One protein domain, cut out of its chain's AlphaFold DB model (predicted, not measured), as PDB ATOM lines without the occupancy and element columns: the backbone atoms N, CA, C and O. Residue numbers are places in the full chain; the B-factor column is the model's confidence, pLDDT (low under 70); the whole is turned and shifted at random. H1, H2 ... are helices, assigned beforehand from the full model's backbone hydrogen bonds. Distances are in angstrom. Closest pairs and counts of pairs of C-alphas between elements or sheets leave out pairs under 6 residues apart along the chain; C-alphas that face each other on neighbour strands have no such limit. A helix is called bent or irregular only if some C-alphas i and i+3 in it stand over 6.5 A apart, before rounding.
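This is residues 180 to 253 of the 314 residues of an uncharacterized protein of Vibrio tapetis subsp. tapetis (UniProt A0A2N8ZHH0). Three helical rods, H1, H2 and the first arm of H3, run nearly in line with one another in a small bundle whose centres make a triangle. H3a packs on both others, while H1 and H2 stay a little open to each other; H3 then bends sharply, and its second arm, H3b, crosses H1 away from H2. The printed part has 74 residues with three named helices, in the order H1, H2, H3, and no named strand, and its class is all helix. It is compact, with a radius of gyration of the C-alphas of 11.9 A, and its C-alphas span 36 by 29 by 16 A, only just flat.

H1 is residues 183 to 197, 20.3 A from first to last C-alpha, beginning at C-alpha 183 at (186.562, 127.698, 180.670). It is neither bent nor irregular, but only just: C-alphas 188 and 191 are 6.4 A apart. H2 is residues 203 to 217, 21.2 A long, with C-alpha 203 at (180.475, 150.925, 177.174). H3, residues 225 to 251, was assigned as one helix by its hydrogen bonds but is bent, with C-alphas 239 and 242 at 9.5 A. Its arms are H3a, residues 225 to 239, 21.9 A, and H3b, residues 242 to 251, 14.3 A, which ends at C-alpha 251 at (175.533, 128.156, 167.524).

H1 touches H3a, the closest C-alphas being those of Tyr 183 and Lys 229, 4.6 A apart, at a shallow tilt of 11 degrees, the same way. H1 and H2 are only just apart, with their closest C-alphas at 8.2 A. H2 and H3a form a helical hairpin: they touch, closest at the C-alphas of Ile 216 and Arg 228, 6.4 A, at a shallow tilt of 9 degrees, opposite ways. H3a and H3b stand at a steep tilt of 59 degrees and are close but not clearly touching, with the C-alphas of Tyr 237 and Leu 245 closest at 6.3 A. H3b touches H1 at residues 190 to 194 of H1 alone, closest at the C-alphas of Val 190 and Ala 248, 5.9 A, and is only just about perpendicular to it at 71 degrees. H2 and H3b are apart. The helix packing is mostly aligned, but only just: 2 of 3 touching pairs are at a shallow tilt. Every O i to N i+4 pair is within hydrogen-bond range in H2 and H3b; in H1 it is 9 of 11 and in H3a 10 of 11.

The C-alphas farthest apart, those of Gln 199 and Cys 222, are 36.7 A from each other, and those of Gly 180 and Gly 253 are 10.7 A apart. The printed part has no cut. The link from H1 to H2 is tight, with 5 residues, and that from H2 to H3 is short, with 7. The mean pLDDT of the printed part is 88.9, and residues 221 to 222 are under 70.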
ATOM      1  N   GLY A 180     179.560 120.563 179.677       83.19
ATOM      2  CA  GLY A 180     180.414 120.143 178.559       83.19
ATOM      3  C   GLY A 180     181.310 121.231 177.952       83.19
ATOM      4  O   GLY A 180     182.240 120.884 177.233       83.19
ATOM      5  N   THR A 181     181.132 122.516 178.288       86.94
ATOM      6  CA  THR A 181     182.051 123.567 177.822       86.94
ATOM      7  C   THR A 181     183.287 123.698 178.711       86.94
ATOM      8  O   THR A 181     183.243 123.463 179.929       86.94
ATOM      9  N   SER A 182     184.409 124.096 178.105       89.94
ATOM     10  CA  SER A 182     185.626 124.463 178.830       89.94
ATOM     11  C   SER A 182     185.590 125.936 179.265       89.94
ATOM     12  O   SER A 182     184.877 126.763 178.686       89.94
ATOM     13  N   TYR A 183     186.390 126.293 180.278       89.81
ATOM     14  CA  TYR A 183     186.562 127.698 180.670       89.81
ATOM     15  C   TYR A 183     187.080 128.555 179.506       89.81
ATOM     16  O   TYR A 183     186.569 129.646 179.275       89.81
ATOM     17  N   SER A 184     188.043 128.031 178.737       89.25
ATOM     18  CA  SER A 184     188.626 128.725 177.582       89.25
ATOM     19  C   SER A 184     187.578 129.025 176.511       89.25
ATOM     20  O   SER A 184     187.500 130.153 176.029       89.25
ATOM     21  N   ASP A 185     186.728 128.051 176.175       89.75
ATOM     22  CA  ASP A 185     185.678 128.249 175.172       89.75
ATOM     23  C   ASP A 185     184.617 129.235 175.660       89.75
ATOM     24  O   ASP A 185     184.205 130.122 174.916       89.75
ATOM     25  N   THR A 186     184.222 129.131 176.932       90.44
ATOM     26  CA  THR A 186     183.268 130.068 177.539       90.44
ATOM     27  C   THR A 186     183.816 131.494 177.483       90.44
ATOM     28  O   THR A 186     183.145 132.407 177.009       90.44
ATOM     29  N   ARG A 187     185.068 131.680 177.912       90.62
ATOM     30  CA  ARG A 187     185.707 132.992 177.990       90.62
ATOM     31  C   ARG A 187     185.972 133.610 176.620       90.62
ATOM     32  O   ARG A 187     185.698 134.789 176.429       90.62
ATOM     33  N   ASN A 188     186.521 132.836 175.690       90.00
ATOM     34  CA  ASN A 188     187.034 133.374 174.432       90.00
ATOM     35  C   ASN A 188     186.005 133.343 173.303       90.00
ATOM     36  O   ASN A 188     186.028 134.226 172.448       90.00
ATOM     37  N   LYS A 189     185.111 132.345 173.287       92.25
ATOM     38  CA  LYS A 189     184.132 132.159 172.209       92.25
ATOM     39  C   LYS A 189     182.750 132.627 172.636       92.25
ATOM     40  O   LYS A 189     182.239 133.572 172.050       92.25
ATOM     41  N   VAL A 190     182.179 132.018 173.678       91.88
ATOM     42  CA  VAL A 190     180.781 132.265 174.082       91.88
ATOM     43  C   VAL A 190     180.575 133.723 174.483       91.88
ATOM     44  O   VAL A 190     179.702 134.384 173.936       91.88
ATOM     45  N   ILE A 191     181.403 134.253 175.388       91.94
ATOM     46  CA  ILE A 191     181.268 135.646 175.841       91.94
ATOM     47  C   ILE A 191     181.460 136.631 174.685       91.94
ATOM     48  O   ILE A 191     180.679 137.570 174.558       91.94
ATOM     49  N   THR A 192     182.468 136.419 173.838       91.25
ATOM     50  CA  THR A 192     182.723 137.279 172.672       91.25
ATOM     51  C   THR A 192     181.528 137.278 171.726       91.25
ATOM     52  O   THR A 192     181.003 138.340 171.414       91.25
ATOM     53  N   TYR A 193     181.025 136.093 171.371       92.19
ATOM     54  CA  TYR A 193     179.862 135.943 170.502       92.19
ATOM     55  C   TYR A 193     178.617 136.624 171.088       92.19
ATOM     56  O   TYR A 193     177.972 137.419 170.408       92.19
ATOM     57  N   CYS A 194     178.325 136.410 172.375       91.38
ATOM     58  CA  CYS A 194     177.226 137.086 173.068       91.38
ATOM     59  C   CYS A 194     177.343 138.618 172.996       91.38
ATOM     60  O   CYS A 194     176.347 139.304 172.780       91.38
ATOM     61  N   LEU A 195     178.544 139.174 173.178       89.94
ATOM     62  CA  LEU A 195     178.773 140.622 173.115       89.94
ATOM     63  C   LEU A 195     178.691 141.198 171.696       89.94
ATOM     64  O   LEU A 195     178.472 142.404 171.566       89.94
ATOM     65  N   ASP A 196     178.907 140.376 170.673       89.44
ATOM     66  CA  ASP A 196     178.849 140.781 169.267       89.44
ATOM     67  C   ASP A 196     177.417 140.709 168.715       89.44
ATOM     68  O   ASP A 196     177.018 141.563 167.925       89.44
ATOM     69  N   VAL A 197     176.613 139.742 169.173       90.56
ATOM     70  CA  VAL A 197     175.183 139.635 168.824       90.56
ATOM     71  C   VAL A 197     174.353 140.740 169.494       90.56
ATOM     72  O   VAL A 197     173.347 141.199 168.948       90.56
ATOM     73  N   MET A 198     174.768 141.203 170.672       89.94
ATOM     74  CA  MET A 198     174.051 142.228 171.427       89.94
ATOM     75  C   MET A 198     174.307 143.641 170.884       89.94
ATOM     76  O   MET A 198     175.424 144.151 170.923       89.94
ATOM     77  N   GLN A 199     173.242 144.320 170.453       79.06
ATOM     78  CA  GLN A 199     173.341 145.631 169.794       79.06
ATOM     79  C   GLN A 199     173.376 146.832 170.762       79.06
ATOM     80  O   GLN A 199     173.879 147.889 170.396       79.06
ATOM     81  N   ASN A 200     172.888 146.675 171.999       86.19
ATOM     82  CA  ASN A 200     172.644 147.782 172.941       86.19
ATOM     83  C   ASN A 200     173.373 147.637 174.293       86.19
ATOM     84  O   ASN A 200     172.832 148.010 175.329       86.19
ATOM     85  N   ILE A 201     174.594 147.098 174.313       86.00
ATOM     86  CA  ILE A 201     175.389 147.037 175.554       86.00
ATOM     87  C   ILE A 201     176.142 148.352 175.748       86.00
ATOM     88  O   ILE A 201     176.907 148.771 174.874       86.00
ATOM     89  N   SER A 202     175.977 148.978 176.913       89.94
ATOM     90  CA  SER A 202     176.678 150.222 177.231       89.94
ATOM     91  C   SER A 202     178.202 150.009 177.339       89.94
ATOM     92  O   SER A 202     178.677 148.929 177.719       89.94
ATOM     93  N   PRO A 203     179.023 151.033 177.037       87.56
ATOM     94  CA  PRO A 203     180.475 150.925 177.174       87.56
ATOM     95  C   PRO A 203     180.913 150.644 178.620       87.56
ATOM     96  O   PRO A 203     181.928 149.974 178.828       87.56
ATOM     97  N   ASP A 204     180.142 151.101 179.610       91.31
ATOM     98  CA  ASP A 204     180.418 150.867 181.027       91.31
ATOM     99  C   ASP A 204     180.140 149.417 181.438       91.31
ATOM    100  O   ASP A 204     180.975 148.816 182.115       91.31
ATOM    101  N   GLU A 205     179.052 148.801 180.962       89.06
ATOM    102  CA  GLU A 205     178.788 147.368 181.173       89.06
ATOM    103  C   GLU A 205     179.876 146.500 180.543       89.06
ATOM    104  O   GLU A 205     180.405 145.597 181.193       89.06
ATOM    105  N   ARG A 206     180.289 146.809 179.304       88.69
ATOM    106  CA  ARG A 206     181.370 146.077 178.623       88.69
ATOM    107  C   ARG A 206     182.699 146.213 179.376       88.69
ATOM    108  O   ARG A 206     183.460 145.248 179.458       88.69
ATOM    109  N   ARG A 207     182.993 147.393 179.935       90.75
ATOM    110  CA  ARG A 207     184.203 147.631 180.742       90.75
ATOM    111  C   ARG A 207     184.143 146.888 182.074       90.75
ATOM    112  O   ARG A 207     185.122 146.234 182.430       90.75
ATOM    113  N   LYS A 208     183.009 146.954 182.776       93.06
ATOM    114  CA  LYS A 208     182.785 146.259 184.048       93.06
ATOM    115  C   LYS A 208     182.900 144.745 183.881       93.06
ATOM    116  O   LYS A 208     183.645 144.117 184.626       93.06
ATOM    117  N   LEU A 209     182.271 144.187 182.845       92.50
ATOM    118  CA  LEU A 209     182.383 142.769 182.514       92.50
ATOM    119  C   LEU A 209     183.845 142.365 182.299       92.50
ATOM    120  O   LEU A 209     184.305 141.413 182.917       92.50
ATOM    121  N   LYS A 210     184.597 143.098 181.464       90.56
ATOM    122  CA  LYS A 210     186.026 142.817 181.228       90.56
ATOM    123  C   LYS A 210     186.854 142.883 182.512       90.56
ATOM    124  O   LYS A 210     187.741 142.058 182.699       90.56
ATOM    125  N   PHE A 211     186.573 143.852 183.380       93.19
ATOM    126  CA  PHE A 211     187.253 143.989 184.665       93.19
ATOM    127  C   PHE A 211     187.006 142.774 185.574       93.19
ATOM    128  O   PHE A 211     187.961 142.171 186.056       93.19
ATOM    129  N   GLU A 212     185.748 142.369 185.754       92.75
ATOM    130  CA  GLU A 212     185.381 141.215 186.591       92.75
ATOM    131  C   GLU A 212     185.912 139.895 186.016       92.75
ATOM    132  O   GLU A 212     186.407 139.034 186.739       92.75
ATOM    133  N   LEU A 213     185.887 139.764 184.695       91.38
ATOM    134  CA  LEU A 213     186.447 138.635 183.970       91.38
ATOM    135  C   LEU A 213     187.972 138.516 184.148       91.38
ATOM    136  O   LEU A 213     188.479 137.423 184.407       91.38
ATOM    137  N   ASN A 214     188.709 139.623 184.073       91.31
ATOM    138  CA  ASN A 214     190.145 139.630 184.365       91.31
ATOM    139  C   ASN A 214     190.427 139.302 185.839       91.31
ATOM    140  O   ASN A 214     191.421 138.645 186.138       91.31
ATOM    141  N   ALA A 215     189.547 139.712 186.758       90.31
ATOM    142  CA  ALA A 215     189.662 139.340 188.165       90.31
ATOM    143  C   ALA A 215     189.497 137.825 188.375       90.31
ATOM    144  O   ALA A 215     190.213 137.261 189.194       90.31
ATOM    145  N   ILE A 216     188.620 137.153 187.615       88.81
ATOM    146  CA  ILE A 216     188.491 135.681 187.628       88.81
ATOM    147  C   ILE A 216     189.763 135.004 187.092       88.81
ATOM    148  O   ILE A 216     190.180 133.970 187.614       88.81
ATOM    149  N   ASP A 217     190.399 135.573 186.065       87.06
ATOM    150  CA  ASP A 217     191.655 135.029 185.530       87.06
ATOM    151  C   ASP A 217     192.806 135.157 186.530       87.06
ATOM    152  O   ASP A 217     193.598 134.227 186.668       87.06
ATOM    153  N   ALA A 218     192.850 136.280 187.251       85.75
ATOM    154  CA  ALA A 218     193.865 136.592 188.253       85.75
ATOM    155  C   ALA A 218     193.715 135.808 189.571       85.75
ATOM    156  O   ALA A 218     194.575 135.929 190.439       85.75
ATOM    157  N   GLN A 219     192.645 135.022 189.745       83.12
ATOM    158  CA  GLN A 219     192.507 134.135 190.904       83.12
ATOM    159  C   GLN A 219     193.585 133.042 190.887       83.12
ATOM    160  O   GLN A 219     193.956 132.541 189.820       83.12
ATOM    161  N   ASP A 220     194.037 132.630 192.073       73.44
ATOM    162  CA  ASP A 220     195.042 131.577 192.250       73.44
ATOM    163  C   ASP A 220     194.643 130.270 191.552       73.44
ATOM    164  O   ASP A 220     193.470 129.880 191.532       73.44
ATOM    165  N   GLU A 221     195.627 129.553 190.999       69.12
ATOM    166  CA  GLU A 221     195.431 128.282 190.278       69.12
ATOM    167  C   GLU A 221     194.722 127.196 191.107       69.12
ATOM    168  O   GLU A 221     194.181 126.249 190.539       69.12
ATOM    169  N   CYS A 222     194.662 127.349 192.434       64.44
ATOM    170  CA  CYS A 222     193.908 126.472 193.328       64.44
ATOM    171  C   CYS A 222     192.380 126.560 193.145       64.44
ATOM    172  O   CYS A 222     191.663 125.660 193.584       64.44
ATOM    173  N   VAL A 223     191.863 127.607 192.489       73.56
ATOM    174  CA  VAL A 223     190.438 127.723 192.151       73.56
ATOM    175  C   VAL A 223     190.105 126.836 190.953       73.56
ATOM    176  O   VAL A 223     190.586 127.075 189.842       73.56
ATOM    177  N   ASP A 224     189.212 125.866 191.173       84.19
ATOM    178  CA  ASP A 224     188.723 124.933 190.154       84.19
ATOM    179  C   ASP A 224     188.265 125.652 188.867       84.19
ATOM    180  O   ASP A 224     187.482 126.609 188.888       84.19
ATOM    181  N   ARG A 225     188.730 125.152 187.713       84.25
ATOM    182  CA  ARG A 225     188.378 125.671 186.380       84.25
ATOM    183  C   ARG A 225     186.871 125.623 186.134       84.25
ATOM    184  O   ARG A 225     186.346 126.468 185.408       84.25
ATOM    185  N   THR A 226     186.170 124.677 186.754       87.12
ATOM    186  CA  THR A 226     184.708 124.579 186.690       87.12
ATOM    187  C   THR A 226     184.036 125.769 187.378       87.12
ATOM    188  O   THR A 226     183.126 126.378 186.813       87.12
ATOM    189  N   THR A 227     184.535 126.179 188.545       88.88
ATOM    190  CA  THR A 227     184.056 127.362 189.278       88.88
ATOM    191  C   THR A 227     184.303 128.649 188.497       88.88
ATOM    192  O   THR A 227     183.415 129.503 188.424       88.88
ATOM    193  N   ARG A 228     185.465 128.778 187.840       89.56
ATOM    194  CA  ARG A 228     185.767 129.929 186.966       89.56
ATOM    195  C   ARG A 228     184.825 129.993 185.766       89.56
ATOM    196  O   ARG A 228     184.320 131.062 185.433       89.56
ATOM    197  N   LYS A 229     184.530 128.839 185.160       92.50
ATOM    198  CA  LYS A 229     183.569 128.697 184.058       92.50
ATOM    199  C   LYS A 229     182.177 129.165 184.439       92.50
ATOM    200  O   LYS A 229     181.624 130.012 183.743       92.50
ATOM    201  N   TYR A 230     181.618 128.651 185.530       93.19
ATOM    202  CA  TYR A 230     180.269 129.044 185.934       93.19
ATOM    203  C   TYR A 230     180.207 130.491 186.420       93.19
ATOM    204  O   TYR A 230     179.238 131.180 186.115       93.19
ATOM    205  N   SER A 231     181.260 130.993 187.071       91.62
ATOM    206  CA  SER A 231     181.362 132.413 187.429       91.62
ATOM    207  C   SER A 231     181.348 133.315 186.191       91.62
ATOM    208  O   SER A 231     180.525 134.220 186.107       91.62
ATOM    209  N   ALA A 232     182.187 133.032 185.187       92.00
ATOM    210  CA  ALA A 232     182.213 133.797 183.937       92.00
ATOM    211  C   ALA A 232     180.890 133.690 183.156       92.00
ATOM    212  O   ALA A 232     180.404 134.687 182.621       92.00
ATOM    213  N   GLY A 233     180.279 132.502 183.146       92.81
ATOM    214  CA  GLY A 233     178.950 132.266 182.583       92.81
ATOM    215  C   GLY A 233     177.854 133.091 183.257       92.81
ATOM    216  O   GLY A 233     177.014 133.670 182.578       92.81
ATOM    217  N   LEU A 234     177.883 133.203 184.588       93.56
ATOM    218  CA  LEU A 234     176.910 133.986 185.348       93.56
ATOM    219  C   LEU A 234     177.052 135.493 185.095       93.56
ATOM    220  O   LEU A 234     176.043 136.195 185.019       93.56
ATOM    221  N   LEU A 235     178.284 135.988 184.922       93.19
ATOM    222  CA  LEU A 235     178.530 137.390 184.574       93.19
ATOM    223  C   LEU A 235     177.891 137.762 183.235       93.19
ATOM    224  O   LEU A 235     177.178 138.762 183.158       93.19
ATOM    225  N   ILE A 236     178.104 136.946 182.196       93.38
ATOM    226  CA  ILE A 236     177.510 137.219 180.883       93.38
ATOM    227  C   ILE A 236     175.995 136.996 180.895       93.38
ATOM    228  O   ILE A 236     175.269 137.818 180.342       93.38
ATOM    229  N   TYR A 237     175.506 135.967 181.599       93.12
ATOM    230  CA  TYR A 237     174.075 135.697 181.773       93.12
ATOM    231  C   TYR A 237     173.327 136.926 182.307       93.12
ATOM    232  O   TYR A 237     172.234 137.233 181.841       93.12
ATOM    233  N   ASN A 238     173.908 137.656 183.264       90.19
ATOM    234  CA  ASN A 238     173.273 138.846 183.841       90.19
ATOM    235  C   ASN A 238     173.121 140.009 182.851       90.19
ATOM    236  O   ASN A 238     172.295 140.885 183.088       90.19
ATOM    237  N   ILE A 239     173.912 140.030 181.777       90.81
ATOM    238  CA  ILE A 239     173.886 141.084 180.757       90.81
ATOM    239  C   ILE A 239     172.982 140.675 179.592       90.81
ATOM    240  O   ILE A 239     172.183 141.478 179.122       90.81
ATOM    241  N   VAL A 240     173.108 139.434 179.114       90.81
ATOM    242  CA  VAL A 240     172.451 138.991 177.870       90.81
ATOM    243  C   VAL A 240     171.184 138.166 178.099       90.81
ATOM    244  O   VAL A 240     170.369 138.022 177.193       90.81
ATOM    245  N   GLY A 241     170.994 137.643 179.310       90.38
ATOM    246  CA  GLY A 241     169.885 136.761 179.653       90.38
ATOM    247  C   GLY A 241     170.086 135.306 179.217       90.38
ATOM    248  O   GLY A 241     171.080 134.936 178.589       90.38
ATOM    249  N   GLN A 242     169.115 134.465 179.579       91.75
ATOM    250  CA  GLN A 242     169.153 133.021 179.337       91.75
ATOM    251  C   GLN A 242     169.155 132.674 177.846       91.75
ATOM    252  O   GLN A 242     170.006 131.909 177.403       91.75
ATOM    253  N   SER A 243     168.214 133.239 177.084       90.62
ATOM    254  CA  SER A 243     167.984 132.879 175.681       90.62
ATOM    255  C   SER A 243     169.197 133.167 174.804       90.62
ATOM    256  O   SER A 243     169.604 132.321 174.019       90.62
ATOM    257  N   VAL A 244     169.827 134.330 174.980       91.38
ATOM    258  CA  VAL A 244     171.012 134.710 174.200       91.38
ATOM    259  C   VAL A 244     172.206 133.824 174.549       91.38
ATOM    260  O   VAL A 244     172.922 133.384 173.652       91.38
ATOM    261  N   LEU A 245     172.413 133.524 175.837       92.56
ATOM    262  CA  LEU A 245     173.496 132.631 176.250       92.56
ATOM    263  C   LEU A 245     173.291 131.211 175.713       92.56
ATOM    264  O   LEU A 245     174.248 130.575 175.276       92.56
ATOM    265  N   GLU A 246     172.055 130.718 175.733       93.06
ATOM    266  CA  GLU A 246     171.706 129.414 175.184       93.06
ATOM    267  C   GLU A 246     171.971 129.338 173.678       93.06
ATOM    268  O   GLU A 246     172.674 128.425 173.233       93.06
ATOM    269  N   SER A 247     171.480 130.313 172.906       90.69
ATOM    270  CA  SER A 247     171.734 130.387 171.466       90.69
ATOM    271  C   SER A 247     173.229 130.450 171.166       90.69
ATOM    272  O   SER A 247     173.714 129.694 170.336       90.69
ATOM    273  N   ALA A 248     173.999 131.246 171.914       92.00
ATOM    274  CA  ALA A 248     175.443 131.346 171.718       92.00
ATOM    275  C   ALA A 248     176.176 130.009 171.911       92.00
ATOM    276  O   ALA A 248     177.063 129.662 171.132       92.00
ATOM    277  N   VAL A 249     175.826 129.237 172.944       91.19
ATOM    278  CA  VAL A 249     176.443 127.922 173.181       91.19
ATOM    279  C   VAL A 249     176.043 126.923 172.090       91.19
ATOM    280  O   VAL A 249     176.879 126.122 171.657       91.19
ATOM    281  N   ARG A 250     174.789 126.987 171.628       90.56
ATOM    282  CA  ARG A 250     174.247 126.148 170.554       90.56
ATOM    283  C   ARG A 250     174.919 126.440 169.209       90.56
ATOM    284  O   ARG A 250     175.436 125.515 168.588       90.56
ATOM    285  N   ASP A 251     174.990 127.706 168.813       90.12
ATOM    286  CA  ASP A 251     175.533 128.156 167.524       90.12
ATOM    287  C   ASP A 251     177.042 127.908 167.407       90.12
ATOM    288  O   ASP A 251     177.558 127.610 166.330       90.12
ATOM    289  N   LEU A 252     177.764 127.960 168.531       89.06
ATOM    290  CA  LEU A 252     179.188 127.619 168.589       89.06
ATOM    291  C   LEU A 252     179.454 126.102 168.615       89.06
ATOM    292  O   LEU A 252     180.616 125.695 168.673       89.06
ATOM    293  N   GLY A 253     178.408 125.267 168.597       85.44
ATOM    294  CA  GLY A 253     178.524 123.807 168.655       85.44
ATOM    295  C   GLY A 253     179.097 123.295 169.978       85.44
ATOM    296  O   GLY A 253     179.694 122.222 170.024       85.44
TER     297      GLY A 253